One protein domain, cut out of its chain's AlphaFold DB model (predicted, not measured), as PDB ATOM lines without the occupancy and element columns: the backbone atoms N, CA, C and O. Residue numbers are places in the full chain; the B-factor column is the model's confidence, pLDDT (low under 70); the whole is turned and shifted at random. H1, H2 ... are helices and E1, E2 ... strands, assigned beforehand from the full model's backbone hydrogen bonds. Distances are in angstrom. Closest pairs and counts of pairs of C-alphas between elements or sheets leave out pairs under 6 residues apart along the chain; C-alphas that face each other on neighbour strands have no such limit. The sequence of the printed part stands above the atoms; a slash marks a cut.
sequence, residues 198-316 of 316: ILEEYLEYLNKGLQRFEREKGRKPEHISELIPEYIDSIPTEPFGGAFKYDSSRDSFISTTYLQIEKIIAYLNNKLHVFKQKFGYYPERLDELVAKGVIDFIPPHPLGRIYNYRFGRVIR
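AT A GLANCE: This is residues 198 to 316 of the 316 residues of an uncharacterized protein of candidate division WOR-3 bacterium (UniProt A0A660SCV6). Two lobes lie one after the other along a rod: in one, helix H1 packs on the hairpin of E1 and E2 with short H2 near it; in the other, long helix H3 packs on the hairpin of E3 and E4 with its residues 262 to 273, and short H4 is by residues 271 to 275 of H3. H3 follows E2 directly and leads from the first lobe into the second. The 119 printed residues, mixed in class, run H1 H2 E1 E2 H3 H4 E3 E4, with two antiparallel sheets of two strands. The whole is loose, with a radius of gyration of the C-alphas of 19.0 A, and spans 57 by 25 by 20 A.

HOW THE PARTS SIT: Start at H1, residues 198 to 217; its residues 209 to 213 only just touch H2, residues 224 to 227, with 3 pairs of C-alphas within 8 A, the closest Gly 209 and Leu 227 at 6.4 A. Next look at the hairpin of E1, residues 244 to 247, and E2, residues 252 to 255, antiparallel at 137 degrees, where N 254 and O 245 are 2.8 A apart, within hydrogen-bond range. The closest C-alphas of H1 and E2 are Asn 207 and Ser 252, 6.1 A apart. H3, residues 256 to 279, is apart from H1; with its residues 271 to 275 it only just touches H4, residues 288 to 291, through 3 pairs of C-alphas within 8 A, the closest Phe 275 and Leu 289 at 7.0 A. In the hairpin of E3, residues 308 to 310, and E4, residues 313 to 315, antiparallel at 143 degrees, find N 310 and O 313 at 2.9 A, within hydrogen-bond range. The closest C-alphas of H3 and E4 are Asn 269 and Arg 313, 5.8 A apart. In H1 and H3 every O i to N i+4 pair is within hydrogen-bond range; H2 and H4 are too short for such a pair.

IN THESE COORDINATES: Find C-alpha 198 at (133.779, -81.255, 224.656); from there H1 runs 28.4 A. H3 runs 34.3 A from C-alpha 256 at (130.358, -75.108, 211.631), and E4 ends at C-alpha 315, (131.613, -92.262, 205.364).

THE WHOLE: The two farthest C-alphas, Glu 230 and Gly 280, are 57.9 A apart. The printed part has no cut; the links H2 to E1 and H4 to E3 are long, and no printed residue is under 70 in pLDDT.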
ATOM      1  N   ILE A 198     134.132 -82.604 224.185       96.06
ATOM      2  CA  ILE A 198     133.779 -81.255 224.656       96.06
ATOM      3  C   ILE A 198     132.798 -80.586 223.689       96.06
ATOM      4  O   ILE A 198     131.825 -79.977 224.122       96.06
ATOM      5  N   LEU A 199     133.011 -80.727 222.380       96.38
ATOM      6  CA  LEU A 199     132.115 -80.166 221.377       96.38
ATOM      7  C   LEU A 199     130.697 -80.737 221.514       96.38
ATOM      8  O   LEU A 199     129.723 -79.988 221.493       96.38
ATOM      9  N   GLU A 200     130.571 -82.050 221.698       94.81
ATOM     10  CA  GLU A 200     129.277 -82.687 221.966       94.81
ATOM     11  C   GLU A 200     128.627 -82.170 223.257       94.81
ATOM     12  O   GLU A 200     127.410 -82.011 223.306       94.81
ATOM     13  N   GLU A 201     129.418 -81.890 224.298       95.12
ATOM     14  CA  GLU A 201     128.925 -81.291 225.546       95.12
ATOM     15  C   GLU A 201     128.389 -79.883 225.340       95.12
ATOM     16  O   GLU A 201     127.312 -79.564 225.836       95.12
ATOM     17  N   TYR A 202     129.094 -79.063 224.566       96.94
ATOM     18  CA  TYR A 202     128.650 -77.715 224.236       96.94
ATOM     19  C   TYR A 202     127.390 -77.717 223.377       96.94
ATOM     20  O   TYR A 202     126.470 -76.954 223.657       96.94
ATOM     21  N   LEU A 203     127.287 -78.609 222.390       96.62
ATOM     22  CA  LEU A 203     126.056 -78.759 221.611       96.62
ATOM     23  C   LEU A 203     124.881 -79.189 222.495       96.62
ATOM     24  O   LEU A 203     123.783 -78.659 222.356       96.62
ATOM     25  N   GLU A 204     125.091 -80.121 223.424       95.94
ATOM     26  CA  GLU A 204     124.055 -80.539 224.372       95.94
ATOM     27  C   GLU A 204     123.633 -79.392 225.302       95.94
ATOM     28  O   GLU A 204     122.442 -79.185 225.525       95.94
ATOM     29  N   TYR A 205     124.598 -78.631 225.821       96.12
ATOM     30  CA  TYR A 205     124.363 -77.457 226.659       96.12
ATOM     31  C   TYR A 205     123.534 -76.389 225.934       96.12
ATOM     32  O   TYR A 205     122.488 -75.976 226.435       96.12
ATOM     33  N   LEU A 206     123.942 -76.014 224.718       96.94
ATOM     34  CA  LEU A 206     123.236 -75.027 223.900       96.94
ATOM     35  C   LEU A 206     121.818 -75.489 223.543       96.94
ATOM     36  O   LEU A 206     120.869 -74.716 223.652       96.94
ATOM     37  N   ASN A 207     121.649 -76.761 223.170       97.12
ATOM     38  CA  ASN A 207     120.337 -77.308 222.822       97.12
ATOM     39  C   ASN A 207     119.403 -77.441 224.036       97.12
ATOM     40  O   ASN A 207     118.194 -77.286 223.891       97.12
ATOM     41  N   LYS A 208     119.931 -77.669 225.244       96.94
ATOM     42  CA  LYS A 208     119.129 -77.597 226.478       96.94
ATOM     43  C   LYS A 208     118.626 -76.178 226.740       96.94
ATOM     44  O   LYS A 208     117.459 -76.011 227.093       96.94
ATOM     45  N   GLY A 209     119.480 -75.173 226.532       97.12
ATOM     46  CA  GLY A 209     119.089 -73.765 226.603       97.12
ATOM     47  C   GLY A 209     117.996 -73.421 225.591       97.12
ATOM     48  O   GLY A 209     116.962 -72.873 225.966       97.12
ATOM     49  N   LEU A 210     118.176 -73.843 224.336       96.94
ATOM     50  CA  LEU A 210     117.192 -73.688 223.263       96.94
ATOM     51  C   LEU A 210     115.822 -74.271 223.640       96.94
ATOM     52  O   LEU A 210     114.814 -73.575 223.588       96.94
ATOM     53  N   GLN A 211     115.784 -75.527 224.092       96.56
ATOM     54  CA  GLN A 211     114.534 -76.189 224.478       96.56
ATOM     55  C   GLN A 211     113.809 -75.468 225.618       96.56
ATOM     56  O   GLN A 211     112.576 -75.433 225.652       96.56
ATOM     57  N   ARG A 212     114.556 -74.909 226.576       97.00
ATOM     58  CA  ARG A 212     113.969 -74.141 227.676       97.00
ATOM     59  C   ARG A 212     113.430 -72.794 227.186       97.00
ATOM     60  O   ARG A 212     112.313 -72.443 227.556       97.00
ATOM     61  N   PHE A 213     114.169 -72.097 226.320       96.50
ATOM     62  CA  PHE A 213     113.720 -70.854 225.687       96.50
ATOM     63  C   PHE A 213     112.397 -71.050 224.954       96.50
ATOM     64  O   PHE A 213     111.436 -70.321 225.184       96.50
ATOM     65  N   GLU A 214     112.316 -72.081 224.121       95.25
ATOM     66  CA  GLU A 214     111.128 -72.358 223.317       95.25
ATOM     67  C   GLU A 214     109.904 -72.682 224.162       95.25
ATOM     68  O   GLU A 214     108.809 -72.196 223.879       95.25
ATOM     69  N   ARG A 215     110.094 -73.467 225.227       96.62
ATOM     70  CA  ARG A 215     109.020 -73.818 226.157       96.62
ATOM     71  C   ARG A 215     108.434 -72.585 226.846       96.62
ATOM     72  O   ARG A 215     107.234 -72.550 227.086       96.62
ATOM     73  N   GLU A 216     109.271 -71.610 227.187       96.69
ATOM     74  CA  GLU A 216     108.854 -70.417 227.930       96.69
ATOM     75  C   GLU A 216     108.367 -69.277 227.021       96.69
ATOM     76  O   GLU A 216     107.451 -68.547 227.393       96.69
ATOM     77  N   LYS A 217     108.966 -69.100 225.838       95.56
ATOM     78  CA  LYS A 217     108.657 -67.989 224.920       95.56
ATOM     79  C   LYS A 217     107.682 -68.359 223.805       95.56
ATOM     80  O   LYS A 217     107.163 -67.460 223.151       95.56
ATOM     81  N   GLY A 218     107.459 -69.649 223.549       94.38
ATOM     82  CA  GLY A 218     106.590 -70.124 222.467       94.38
ATOM     83  C   GLY A 218     107.119 -69.832 221.057       94.38
ATOM     84  O   GLY A 218     106.383 -69.974 220.085       94.38
ATOM     85  N   ARG A 219     108.385 -69.415 220.930       93.06
ATOM     86  CA  ARG A 219     109.068 -69.139 219.661       93.06
ATOM     87  C   ARG A 219     110.528 -69.576 219.720       93.06
ATOM     88  O   ARG A 219     111.066 -69.800 220.802       93.06
ATOM     89  N   LYS A 220     111.174 -69.646 218.557       88.88
ATOM     90  CA  LYS A 220     112.623 -69.851 218.434       88.88
ATOM     91  C   LYS A 220     113.380 -68.540 218.722       88.88
ATOM     92  O   LYS A 220     112.810 -67.460 218.504       88.88
ATOM     93  N   PRO A 221     114.630 -68.603 219.209       88.94
ATOM     94  CA  PRO A 221     115.493 -67.429 219.260       88.94
ATOM     95  C   PRO A 221     115.877 -67.010 217.830       88.94
ATOM     96  O   PRO A 221     116.224 -67.854 217.006       88.94
ATOM     97  N   GLU A 222     115.833 -65.714 217.535       87.19
ATOM     98  CA  GLU A 222     116.375 -65.129 216.302       87.19
ATOM     99  C   GLU A 222     117.908 -65.092 216.361       87.19
ATOM    100  O   GLU A 222     118.595 -65.333 215.364       87.19
ATOM    101  N   HIS A 223     118.454 -64.864 217.561       88.38
ATOM    102  CA  HIS A 223     119.889 -64.858 217.823       88.38
ATOM    103  C   HIS A 223     120.251 -65.699 219.048       88.38
ATOM    104  O   HIS A 223     119.567 -65.685 220.066       88.38
ATOM    105  N   ILE A 224     121.399 -66.384 218.996       88.75
ATOM    106  CA  ILE A 224     121.914 -67.183 220.124       88.75
ATOM    107  C   ILE A 224     122.122 -66.345 221.400       88.75
ATOM    108  O   ILE A 224     122.056 -66.881 222.501       88.75
ATOM    109  N   SER A 225     122.320 -65.030 221.266       90.62
ATOM    110  CA  SER A 225     122.416 -64.097 222.391       90.62
ATOM    111  C   SER A 225     121.134 -64.011 223.220       90.62
ATOM    112  O   SER A 225     121.231 -63.713 224.400       90.62
ATOM    113  N   GLU A 226     119.958 -64.316 222.657       93.38
ATOM    114  CA  GLU A 226     118.691 -64.358 223.409       93.38
ATOM    115  C   GLU A 226     118.624 -65.511 224.417       93.38
ATOM    116  O   GLU A 226     117.727 -65.554 225.257       93.38
ATOM    117  N   LEU A 227     119.550 -66.469 224.325       94.38
ATOM    118  CA  LEU A 227     119.662 -67.538 225.307       94.38
ATOM    119  C   LEU A 227     120.448 -67.098 226.551       94.38
ATOM    120  O   LEU A 227     120.371 -67.775 227.573       94.38
ATOM    121  N   ILE A 228     121.200 -65.996 226.478       95.00
ATOM    122  CA  ILE A 228     122.038 -65.503 227.574       95.00
ATOM    123  C   ILE A 228     121.324 -64.367 228.320       95.00
ATOM    124  O   ILE A 228     120.810 -63.469 227.656       95.00
ATOM    125  N   PRO A 229     121.435 -64.298 229.661       94.56
ATOM    126  CA  PRO A 229     121.969 -65.324 230.567       94.56
ATOM    127  C   PRO A 229     120.919 -66.349 231.035       94.56
ATOM    128  O   PRO A 229     121.250 -67.296 231.745       94.56
ATOM    129  N   GLU A 230     119.639 -66.157 230.707       95.56
ATOM    130  CA  GLU A 230     118.539 -66.858 231.377       95.56
ATOM    131  C   GLU A 230     118.487 -68.363 231.075       95.56
ATOM    132  O   GLU A 230     118.045 -69.153 231.921       95.56
ATOM    133  N   TYR A 231     118.925 -68.769 229.881       95.81
ATOM    134  CA  TYR A 231     118.843 -70.147 229.385       95.81
ATOM    135  C   TYR A 231     120.210 -70.832 229.291       95.81
ATOM    136  O   TYR A 231     120.281 -72.053 229.444       95.81
ATOM    137  N   ILE A 232     121.270 -70.053 229.073       96.12
ATOM    138  CA  ILE A 232     122.682 -70.441 229.127       96.12
ATOM    139  C   ILE A 232     123.503 -69.294 229.735       96.12
ATOM    140  O   ILE A 232     123.227 -68.129 229.482       96.12
ATOM    141  N   ASP A 233     124.560 -69.615 230.472       95.88
ATOM    142  CA  ASP A 233     125.452 -68.640 231.111       95.88
ATOM    143  C   ASP A 233     126.292 -67.864 230.086       95.88
ATOM    144  O   ASP A 233     126.523 -66.666 230.223       95.88
ATOM    145  N   SER A 234     126.800 -68.558 229.062       95.88
ATOM    146  CA  SER A 234     127.603 -67.965 227.988       95.88
ATOM    147  C   SER A 234     127.662 -68.884 226.770       95.88
ATOM    148  O   SER A 234     127.408 -70.085 226.865       95.88
ATOM    149  N   ILE A 235     128.028 -68.335 225.610       94.75
ATOM    150  CA  ILE A 235     128.292 -69.139 224.413       94.75
ATOM    151  C   ILE A 235     129.724 -69.680 224.511       94.75
ATOM    152  O   ILE A 235     130.668 -68.885 224.516       94.75
ATOM    153  N   PRO A 236     129.924 -71.008 224.575       96.31
ATOM    154  CA  PRO A 236     131.260 -71.571 224.655       96.31
ATOM    155  C   PRO A 236     132.031 -71.376 223.344       96.31
ATOM    156  O   PRO A 236     131.453 -71.252 222.262       96.31
ATOM    157  N   THR A 237     133.361 -71.402 223.427       96.75
ATOM    158  CA  THR A 237     134.223 -71.421 222.235       96.75
ATOM    159  C   THR A 237     134.202 -72.808 221.593       96.75
ATOM    160  O   THR A 237     134.349 -73.821 222.278       96.75
ATOM    161  N   GLU A 238     134.030 -72.873 220.274       96.38
ATOM    162  CA  GLU A 238     134.015 -74.143 219.548       96.38
ATOM    163  C   GLU A 238     135.425 -74.789 219.558       96.38
ATOM    164  O   GLU A 238     136.402 -74.120 219.207       96.38
ATOM    165  N   PRO A 239     135.585 -76.072 219.955       97.00
ATOM    166  CA  PRO A 239     136.909 -76.650 220.245       97.00
ATOM    167  C   PRO A 239     137.873 -76.823 219.060       97.00
ATOM    168  O   PRO A 239     139.050 -77.124 219.273       97.00
ATOM    169  N   PHE A 240     137.392 -76.686 217.827       95.88
ATOM    170  CA  PHE A 240     138.157 -76.794 216.584       95.88
ATOM    171  C   PHE A 240     138.295 -75.441 215.864       95.88
ATOM    172  O   PHE A 240     138.781 -75.404 214.736       95.88
ATOM    173  N   GLY A 241     137.913 -74.335 216.513       95.00
ATOM    174  CA  GLY A 241     138.001 -72.983 215.954       95.00
ATOM    175  C   GLY A 241     136.821 -72.595 215.059       95.00
ATOM    176  O   GLY A 241     136.879 -71.571 214.383       95.00
ATOM    177  N   GLY A 242     135.761 -73.406 215.034       95.50
ATOM    178  CA  GLY A 242     134.511 -73.072 214.364       95.50
ATOM    179  C   GLY A 242     133.620 -72.135 215.187       95.50
ATOM    180  O   GLY A 242     134.052 -71.439 216.102       95.50
ATOM    181  N   ALA A 243     132.330 -72.152 214.869       95.44
ATOM    182  CA  ALA A 243     131.282 -71.455 215.600       95.44
ATOM    183  C   ALA A 243     130.045 -72.347 215.752       95.44
ATOM    184  O   ALA A 243     129.864 -73.325 215.019       95.44
ATOM    185  N   PHE A 244     129.165 -71.971 216.676       95.62
ATOM    186  CA  PHE A 244     127.841 -72.569 216.810       95.62
ATOM    187  C   PHE A 244     126.825 -71.793 215.973       95.62
ATOM    188  O   PHE A 244     126.807 -70.562 215.987       95.62
ATOM    189  N   LYS A 245     125.982 -72.511 215.231       92.75
ATOM    190  CA  LYS A 245     124.887 -71.938 214.437       92.75
ATOM    191  C   LYS A 245     123.612 -72.722 214.678       92.75
ATOM    192  O   LYS A 245     123.674 -73.940 214.802       92.75
ATOM    193  N   TYR A 246     122.478 -72.037 214.731       91.31
ATOM    194  CA  TYR A 246     121.183 -72.704 214.711       91.31
ATOM    195  C   TYR A 246     120.888 -73.196 213.289       91.31
ATOM    196  O   TYR A 246     121.068 -72.455 212.320       91.31
ATOM    197  N   ASP A 247     120.482 -74.454 213.170       90.81
ATOM    198  CA  ASP A 247     120.043 -75.081 211.929       90.81
ATOM    199  C   ASP A 247     118.540 -75.344 212.029       90.81
ATOM    200  O   ASP A 247     118.102 -76.229 212.767       90.81
ATOM    201  N   SER A 248     117.753 -74.577 211.273       88.31
ATOM    202  CA  SER A 248     116.290 -74.675 211.271       88.31
ATOM    203  C   SER A 248     115.775 -76.007 210.730       88.31
ATOM    204  O   SER A 248     114.688 -76.433 211.106       88.31
ATOM    205  N   SER A 249     116.545 -76.700 209.885       89.19
ATOM    206  CA  SER A 249     116.154 -78.011 209.351       89.19
ATOM    207  C   SER A 249     116.304 -79.129 210.382       89.19
ATOM    208  O   SER A 249     115.558 -80.106 210.356       89.19
ATOM    209  N   ARG A 250     117.271 -78.983 211.295       90.19
ATOM    210  CA  ARG A 250     117.557 -79.938 212.381       90.19
ATOM    211  C   ARG A 250     116.969 -79.512 213.711       90.19
ATOM    212  O   ARG A 250     117.179 -80.208 214.703       90.19
ATOM    213  N   ASP A 251     116.341 -78.346 213.727       91.00
ATOM    214  CA  ASP A 251     115.825 -77.680 214.907       91.00
ATOM    215  C   ASP A 251     116.795 -77.721 216.103       91.00
ATOM    216  O   ASP A 251     116.459 -78.129 217.214       91.00
ATOM    217  N   SER A 252     118.064 -77.401 215.843       94.94
ATOM    218  CA  SER A 252     119.131 -77.522 216.841       94.94
ATOM    219  C   SER A 252     120.352 -76.682 216.494       94.94
ATOM    220  O   SER A 252     120.590 -76.313 215.343       94.94
ATOM    221  N   PHE A 253     121.171 -76.396 217.504       95.31
ATOM    222  CA  PHE A 253     122.514 -75.881 217.286       95.31
ATOM    223  C   PHE A 253     123.419 -76.954 216.688       95.31
ATOM    224  O   PHE A 253     123.455 -78.098 217.147       95.31
ATOM    225  N   ILE A 254     124.211 -76.534 215.705       95.19
ATOM    226  CA  ILE A 254     125.258 -77.306 215.047       95.19
ATOM    227  C   ILE A 254     126.599 -76.572 215.142       95.19
ATOM    228  O   ILE A 254     126.652 -75.349 215.277       95.19
ATOM    229  N   SER A 255     127.697 -77.317 215.022       96.88
ATOM    230  CA  SER A 255     129.033 -76.739 214.834       96.88
ATOM    231  C   SER A 255     129.321 -76.530 213.349       96.88
ATOM    232  O   SER A 255     129.083 -77.418 212.522       96.88
ATOM    233  N   THR A 256     129.890 -75.374 212.998       96.62
ATOM    234  CA  THR A 256     130.358 -75.108 211.631       96.62
ATOM    235  C   THR A 256     131.474 -76.060 211.209       96.62
ATOM    236  O   THR A 256     131.572 -76.363 210.023       96.62
ATOM    237  N   THR A 257     132.267 -76.578 212.152       97.00
ATOM    238  CA  THR A 257     133.271 -77.623 211.904       97.00
ATOM    239  C   THR A 257     132.591 -78.899 211.412       97.00
ATOM    240  O   THR A 257     132.988 -79.473 210.399       97.00
ATOM    241  N   TYR A 258     131.509 -79.327 212.071       95.19
ATOM    242  CA  TYR A 258     130.736 -80.498 211.639       95.19
ATOM    243  C   TYR A 258     130.035 -80.272 210.300       95.19
ATOM    244  O   TYR A 258     130.041 -81.168 209.457       95.19
ATOM    245  N   LEU A 259     129.514 -79.069 210.058       95.19
ATOM    246  CA  LEU A 259     128.942 -78.713 208.762       95.19
ATOM    247  C   LEU A 259     129.995 -78.737 207.641       95.19
ATOM    248  O   LEU A 259     129.715 -79.182 206.529       95.19
ATOM    249  N   GLN A 260     131.219 -78.282 207.919       95.94
ATOM    250  CA  GLN A 260     132.325 -78.339 206.964       95.94
ATOM    251  C   GLN A 260     132.694 -79.787 206.620       95.94
ATOM    252  O   GLN A 260     132.882 -80.094 205.444       95.94
ATOM    253  N   ILE A 261     132.735 -80.689 207.609       95.62
ATOM    254  CA  ILE A 261     132.963 -82.127 207.377       95.62
ATOM    255  C   ILE A 261     131.896 -82.693 206.439       95.62
ATOM    256  O   ILE A 261     132.233 -83.350 205.457       95.62
ATOM    257  N   GLU A 262     130.617 -82.416 206.703       95.06
ATOM    258  CA  GLU A 262     129.507 -82.896 205.870       95.06
ATOM    259  C   GLU A 262     129.636 -82.415 204.416       95.06
ATOM    260  O   GLU A 262     129.483 -83.209 203.486       95.06
ATOM    261  N   LYS A 263     130.004 -81.143 204.213       96.25
ATOM    262  CA  LYS A 263     130.254 -80.574 202.880       96.25
ATOM    263  C   LYS A 263     131.425 -81.246 202.169       96.25
ATOM    264  O   LYS A 263     131.301 -81.577 200.991       96.25
ATOM    265  N   ILE A 264     132.540 -81.475 202.862       96.38
ATOM    266  CA  ILE A 264     133.705 -82.133 202.260       96.38
ATOM    267  C   ILE A 264     133.380 -83.586 201.898       96.38
ATOM    268  O   ILE A 264     133.710 -84.029 200.802       96.38
ATOM    269  N   ILE A 265     132.690 -84.324 202.771       95.56
ATOM    270  CA  ILE A 265     132.278 -85.705 202.483       95.56
ATOM    271  C   ILE A 265     131.341 -85.752 201.270       95.56
ATOM    272  O   ILE A 265     131.497 -86.617 200.407       95.56
ATOM    273  N   ALA A 266     130.383 -84.825 201.169       97.06
ATOM    274  CA  ALA A 266     129.505 -84.723 200.004       97.06
ATOM    275  C   ALA A 266     130.297 -84.427 198.718       97.06
ATOM    276  O   ALA A 266     130.082 -85.086 197.700       97.06
ATOM    277  N   TYR A 267     131.255 -83.498 198.782       97.38
ATOM    278  CA  TYR A 267     132.161 -83.182 197.678       97.38
ATOM    279  C   TYR A 267     132.978 -84.403 197.231       97.38
ATOM    280  O   TYR A 267     132.951 -84.756 196.054       97.38
ATOM    281  N   LEU A 268     133.647 -85.096 198.158       96.12
ATOM    282  CA  LEU A 268     134.453 -86.280 197.844       96.12
ATOM    283  C   LEU A 268     133.600 -87.395 197.229       96.12
ATOM    284  O   LEU A 268     133.993 -87.990 196.231       96.12
ATOM    285  N   ASN A 269     132.399 -87.636 197.760       97.12
ATOM    286  CA  ASN A 269     131.475 -88.626 197.201       97.12
ATOM    287  C   ASN A 269     131.001 -88.268 195.786       97.12
ATOM    288  O   ASN A 269     130.896 -89.150 194.934       97.12
ATOM    289  N   ASN A 270     130.766 -86.986 195.502       97.75
ATOM    290  CA  ASN A 270     130.481 -86.539 194.140       97.75
ATOM    291  C   ASN A 270     131.674 -86.799 193.201       97.75
ATOM    292  O   ASN A 270     131.492 -87.322 192.103       97.75
ATOM    293  N   LYS A 271     132.902 -86.517 193.646       97.69
ATOM    294  CA  LYS A 271     134.120 -86.750 192.852       97.69
ATOM    295  C   LYS A 271     134.411 -88.229 192.618       97.69
ATOM    296  O   LYS A 271     134.812 -88.592 191.517       97.69
ATOM    297  N   LEU A 272     134.114 -89.091 193.586       96.69
ATOM    298  CA  LEU A 272     134.148 -90.545 193.416       96.69
ATOM    299  C   LEU A 272     133.164 -91.025 192.343       96.69
ATOM    300  O   LEU A 272     133.490 -91.921 191.563       96.69
ATOM    301  N   HIS A 273     131.980 -90.413 192.260       96.94
ATOM    302  CA  HIS A 273     131.024 -90.712 191.197       96.94
ATOM    303  C   HIS A 273     131.556 -90.296 189.817       96.94
ATOM    304  O   HIS A 273     131.517 -91.097 188.886       96.94
ATOM    305  N   VAL A 274     132.119 -89.086 189.701       97.31
ATOM    306  CA  VAL A 274     132.762 -88.600 188.465       97.31
ATOM    307  C   VAL A 274     133.915 -89.513 188.042       97.31
ATOM    308  O   VAL A 274     134.016 -89.881 186.874       97.31
ATOM    309  N   PHE A 275     134.757 -89.927 188.991       97.75
ATOM    310  CA  PHE A 275     135.841 -90.870 188.736       97.75
ATOM    311  C   PHE A 275     135.302 -92.178 188.149       97.75
ATOM    312  O   PHE A 275     135.755 -92.612 187.092       97.75
ATOM    313  N   LYS A 276     134.281 -92.772 188.779       97.31
ATOM    314  CA  LYS A 276     133.679 -94.018 188.294       97.31
ATOM    315  C   LYS A 276     133.086 -93.882 186.895       97.31
ATOM    316  O   LYS A 276     133.244 -94.796 186.093       97.31
ATOM    317  N   GLN A 277     132.430 -92.764 186.587       97.44
ATOM    318  CA  GLN A 277     131.910 -92.513 185.240       97.44
ATOM    319  C   GLN A 277     133.030 -92.439 184.192       97.44
ATOM    320  O   GLN A 277     132.860 -92.938 183.085       97.44
ATOM    321  N   LYS A 278     134.175 -91.841 184.541       97.56
ATOM    322  CA  LYS A 278     135.305 -91.649 183.625       97.56
ATOM    323  C   LYS A 278     136.152 -92.911 183.427       97.56
ATOM    324  O   LYS A 278     136.635 -93.138 182.323       97.56
ATOM    325  N   PHE A 279     136.352 -93.703 184.480       97.06
ATOM    326  CA  PHE A 279     137.304 -94.824 184.481       97.06
ATOM    327  C   PHE A 279     136.651 -96.209 184.587       97.06
ATOM    328  O   PHE A 279     137.327 -97.214 184.404       97.06
ATOM    329  N   GLY A 280     135.346 -96.293 184.863       96.56
ATOM    330  CA  GLY A 280     134.598 -97.555 184.931       96.56
ATOM    331  C   GLY A 280     134.712 -98.316 186.258       96.56
ATOM    332  O   GLY A 280     133.973 -99.276 186.471       96.56
ATOM    333  N   TYR A 281     135.566 -97.877 187.186       95.25
ATOM    334  CA  TYR A 281     135.745 -98.470 188.516       95.25
ATOM    335  C   TYR A 281     135.793 -97.389 189.606       95.25
ATOM    336  O   TYR A 281     135.969 -96.207 189.319       95.25
ATOM    337  N   TYR A 282     135.587 -97.775 190.868       93.81
ATOM    338  CA  TYR A 282     135.859 -96.882 191.999       93.81
ATOM    339  C   TYR A 282     137.336 -96.957 192.359       93.81
ATOM    340  O   TYR A 282     137.854 -98.073 192.381       93.81
ATOM    341  N   PRO A 283     137.984 -95.826 192.677       91.62
ATOM    342  CA  PRO A 283     139.405 -95.839 192.964       91.62
ATOM    343  C   PRO A 283     139.707 -96.732 194.165       91.62
ATOM    344  O   PRO A 283     138.871 -96.901 195.053       91.62
ATOM    345  N   GLU A 284     140.901 -97.305 194.235       86.19
ATOM    346  CA  GLU A 284     141.236 -98.131 195.400       86.19
ATOM    347  C   GLU A 284     141.433 -97.285 196.664       86.19
ATOM    348  O   GLU A 284     141.201 -97.764 197.779       86.19
ATOM    349  N   ARG A 285     141.841 -96.025 196.478       87.25
ATOM    350  CA  ARG A 285     142.210 -95.051 197.509       87.25
ATOM    351  C   ARG A 285     141.839 -93.637 197.054       87.25
ATOM    352  O   ARG A 285     141.669 -93.383 195.865       87.25
ATOM    353  N   LEU A 286     141.683 -92.701 197.991       89.12
ATOM    354  CA  LEU A 286     141.253 -91.341 197.644       89.12
ATOM    355  C   LEU A 286     142.306 -90.545 196.857       89.12
ATOM    356  O   LEU A 286     141.933 -89.668 196.080       89.12
ATOM    357  N   ASP A 287     143.591 -90.842 197.025       89.56
ATOM    358  CA  ASP A 287     144.703 -90.208 196.301       89.56
ATOM    359  C   ASP A 287     144.692 -90.497 194.795       89.56
ATOM    360  O   ASP A 287     145.149 -89.669 194.008       89.56
ATOM    361  N   GLU A 288     144.072 -91.593 194.357       92.56
ATOM    362  CA  GLU A 288     143.870 -91.870 192.935       92.56
ATOM    363  C   GLU A 288     142.993 -90.797 192.260       92.56
ATOM    364  O   GLU A 288     143.172 -90.503 191.075       92.56
ATOM    365  N   LEU A 289     142.102 -90.128 193.011       94.12
ATOM    366  CA  LEU A 289     141.368 -88.959 192.511       94.12
ATOM    367  C   LEU A 289     142.323 -87.824 192.118       94.12
ATOM    368  O   LEU A 289     142.068 -87.135 191.132       94.12
ATOM    369  N   VAL A 290     143.410 -87.640 192.869       93.50
ATOM    370  CA  VAL A 290     144.447 -86.640 192.583       93.50
ATOM    371  C   VAL A 290     145.321 -87.114 191.428       93.50
ATOM    372  O   VAL A 290     145.484 -86.400 190.442       93.50
ATOM    373  N   ALA A 291     145.812 -88.355 191.490       93.50
ATOM    374  CA  ALA A 291     146.691 -88.929 190.471       93.50
ATOM    375  C   ALA A 291     146.051 -88.955 189.070       93.50
ATOM    376  O   ALA A 291     146.737 -88.804 188.061       93.50
ATOM    377  N   LYS A 292     144.725 -89.127 188.994       96.06
ATOM    378  CA  LYS A 292     143.955 -89.100 187.739       96.06
ATOM    379  C   LYS A 292     143.384 -87.718 187.387       96.06
ATOM    380  O   LYS A 292     142.613 -87.610 186.427       96.06
ATOM    381  N   GLY A 293     143.732 -86.676 188.148       95.44
ATOM    382  CA  GLY A 293     143.337 -85.286 187.897       95.44
ATOM    383  C   GLY A 293     141.836 -85.014 188.042       95.44
ATOM    384  O   GLY A 293     141.292 -84.165 187.341       95.44
ATOM    385  N   VAL A 294     141.128 -85.764 188.894       97.06
ATOM    386  CA  VAL A 294     139.705 -85.521 189.211       97.06
ATOM    387  C   VAL A 294     139.548 -84.392 190.238       97.06
ATOM    388  O   VAL A 294     138.545 -83.667 190.215       97.06
ATOM    389  N   ILE A 295     140.533 -84.245 191.126       96.25
ATOM    390  CA  ILE A 295     140.682 -83.153 192.098       96.25
ATOM    391  C   ILE A 295     142.162 -82.765 192.203       96.25
ATOM    392  O   ILE A 295     143.022 -83.599 191.936       96.25
ATOM    393  N   ASP A 296     142.463 -81.542 192.639       94.00
ATOM    394  CA  ASP A 296     143.855 -81.080 192.790       94.00
ATOM    395  C   ASP A 296     144.517 -81.620 194.066       94.00
ATOM    396  O   ASP A 296     145.706 -81.924 194.091       94.00
ATOM    397  N   PHE A 297     143.743 -81.736 195.146       91.75
ATOM    398  CA  PHE A 297     144.172 -82.307 196.421       91.75
ATOM    399  C   PHE A 297     142.961 -82.823 197.207       91.75
ATOM    400  O   PHE A 297     141.826 -82.392 196.985       91.75
ATOM    401  N   ILE A 298     143.198 -83.731 198.155       90.69
ATOM    402  CA  ILE A 298     142.175 -84.176 199.110       90.69
ATOM    403  C   ILE A 298     142.068 -83.111 200.212       90.69
ATOM    404  O   ILE A 298     143.060 -82.875 200.906       90.69
ATOM    405  N   PRO A 299     140.906 -82.457 200.414       92.94
ATOM    406  CA  PRO A 299     140.773 -81.459 201.470       92.94
ATOM    407  C   PRO A 299     141.060 -82.083 202.841       92.94
ATOM    408  O   PRO A 299     140.581 -83.184 203.095       92.94
ATOM    409  N   PRO A 300     141.800 -81.418 203.743       90.56
ATOM    410  CA  PRO A 300     142.102 -81.985 205.051       90.56
ATOM    411  C   PRO A 300     140.826 -82.137 205.884       90.56
ATOM    412  O   PRO A 300     139.960 -81.258 205.894       90.56
ATOM    413  N   HIS A 301     140.725 -83.231 206.636       91.00
ATOM    414  CA  HIS A 301     139.600 -83.439 207.539       91.00
ATOM    415  C   HIS A 301     139.639 -82.399 208.677       91.00
ATOM    416  O   HIS A 301     140.632 -82.361 209.401       91.00
ATOM    417  N   PRO A 302     138.570 -81.618 208.930       93.44
ATOM    418  CA  PRO A 302     138.562 -80.570 209.963       93.44
ATOM    419  C   PRO A 302     138.924 -81.039 211.382       93.44
ATOM    420  O   PRO A 302     139.480 -80.287 212.174       93.44
ATOM    421  N   LEU A 303     138.651 -82.306 211.708       90.81
ATOM    422  CA  LEU A 303     139.064 -82.917 212.983       90.81
ATOM    423  C   LEU A 303     140.502 -83.472 212.986       90.81
ATOM    424  O   LEU A 303     140.902 -84.057 213.982       90.81
ATOM    425  N   GLY A 304     141.255 -83.394 211.888       86.81
ATOM    426  CA  GLY A 304     142.565 -84.046 211.756       86.81
ATOM    427  C   GLY A 304     142.492 -85.581 211.765       86.81
ATOM    428  O   GLY A 304     143.364 -86.238 212.334       86.81
ATOM    429  N   ARG A 305     141.412 -86.150 211.209       84.00
ATOM    430  CA  ARG A 305     141.231 -87.600 211.003       84.00
ATOM    431  C   ARG A 305     141.533 -87.975 209.553       84.00
ATOM    432  O   ARG A 305     141.521 -87.125 208.671       84.00
ATOM    433  N   ILE A 306     141.726 -89.263 209.314       81.56
ATOM    434  CA  ILE A 306     141.699 -89.830 207.965       81.56
ATOM    435  C   ILE A 306     140.236 -90.027 207.549       81.56
ATOM    436  O   ILE A 306     139.392 -90.369 208.382       81.56
ATOM    437  N   TYR A 307     139.921 -89.802 206.273       85.69
ATOM    438  CA  TYR A 307     138.601 -90.130 205.735       85.69
ATOM    439  C   TYR A 307     138.382 -91.640 205.716       85.69
ATOM    440  O   TYR A 307     139.225 -92.398 205.248       85.69
ATOM    441  N   ASN A 308     137.210 -92.080 206.169       84.06
ATOM    442  CA  ASN A 308     136.829 -93.482 206.085       84.06
ATOM    443  C   ASN A 308     136.261 -93.780 204.691       84.06
ATOM    444  O   ASN A 308     135.064 -93.604 204.451       84.06
ATOM    445  N   TYR A 309     137.130 -94.192 203.771       86.62
ATOM    446  CA  TYR A 309     136.760 -94.582 202.415       86.62
ATOM    447  C   TYR A 309     136.573 -96.098 202.306       86.62
ATOM    448  O   TYR A 309     137.524 -96.864 202.459       86.62
ATOM    449  N   ARG A 310     135.340 -96.547 202.044       82.62
ATOM    450  CA  ARG A 310     135.010 -97.967 201.841       82.62
ATOM    451  C   ARG A 310     133.934 -98.122 200.778       82.62
ATOM    452  O   ARG A 310     132.996 -97.331 200.715       82.62
ATOM    453  N   PHE A 311     134.055 -99.166 199.960       82.31
ATOM    454  CA  PHE A 311     133.050 -99.545 198.957       82.31
ATOM    455  C   PHE A 311     132.632 -98.393 198.020       82.31
ATOM    456  O   PHE A 311     131.452 -98.221 197.720       82.31
ATOM    457  N   GLY A 312     133.589 -97.573 197.573       85.94
ATOM    458  CA  GLY A 312     133.294 -96.466 196.657       85.94
ATOM    459  C   GLY A 312     132.702 -95.220 197.316       85.94
ATOM    460  O   GLY A 312     132.250 -94.329 196.602       85.94
ATOM    461  N   ARG A 313     132.700 -95.130 198.655       90.19
ATOM    462  CA  ARG A 313     132.099 -94.012 199.388       90.19
ATOM    463  C   ARG A 313     132.940 -93.579 200.588       90.19
ATOM    464  O   ARG A 313     133.480 -94.403 201.319       90.19
ATOM    465  N   VAL A 314     132.991 -92.272 200.821       90.00
ATOM    466  CA  VAL A 314     133.468 -91.672 202.069       90.00
ATOM    467  C   VAL A 314     132.321 -91.609 203.072       90.00
ATOM    468  O   VAL A 314     131.251 -91.062 202.781       90.00
ATOM    469  N   ILE A 315     132.561 -92.170 204.252       85.88
ATOM    470  CA  ILE A 315     131.613 -92.262 205.364       85.88
ATOM    471  C   ILE A 315     132.048 -91.294 206.473       85.88
ATOM    472  O   ILE A 315     133.235 -90.992 206.611       85.88
ATOM    473  N   ARG A 316     131.065 -90.787 207.223       75.00
ATOM    474  CA  ARG A 316     131.265 -89.886 208.364       75.00
ATOM    475  C   ARG A 316     131.950 -90.564 209.549       75.00
ATOM    476  O   ARG A 316     131.726 -91.779 209.752       75.00
TER     477      ARG A 316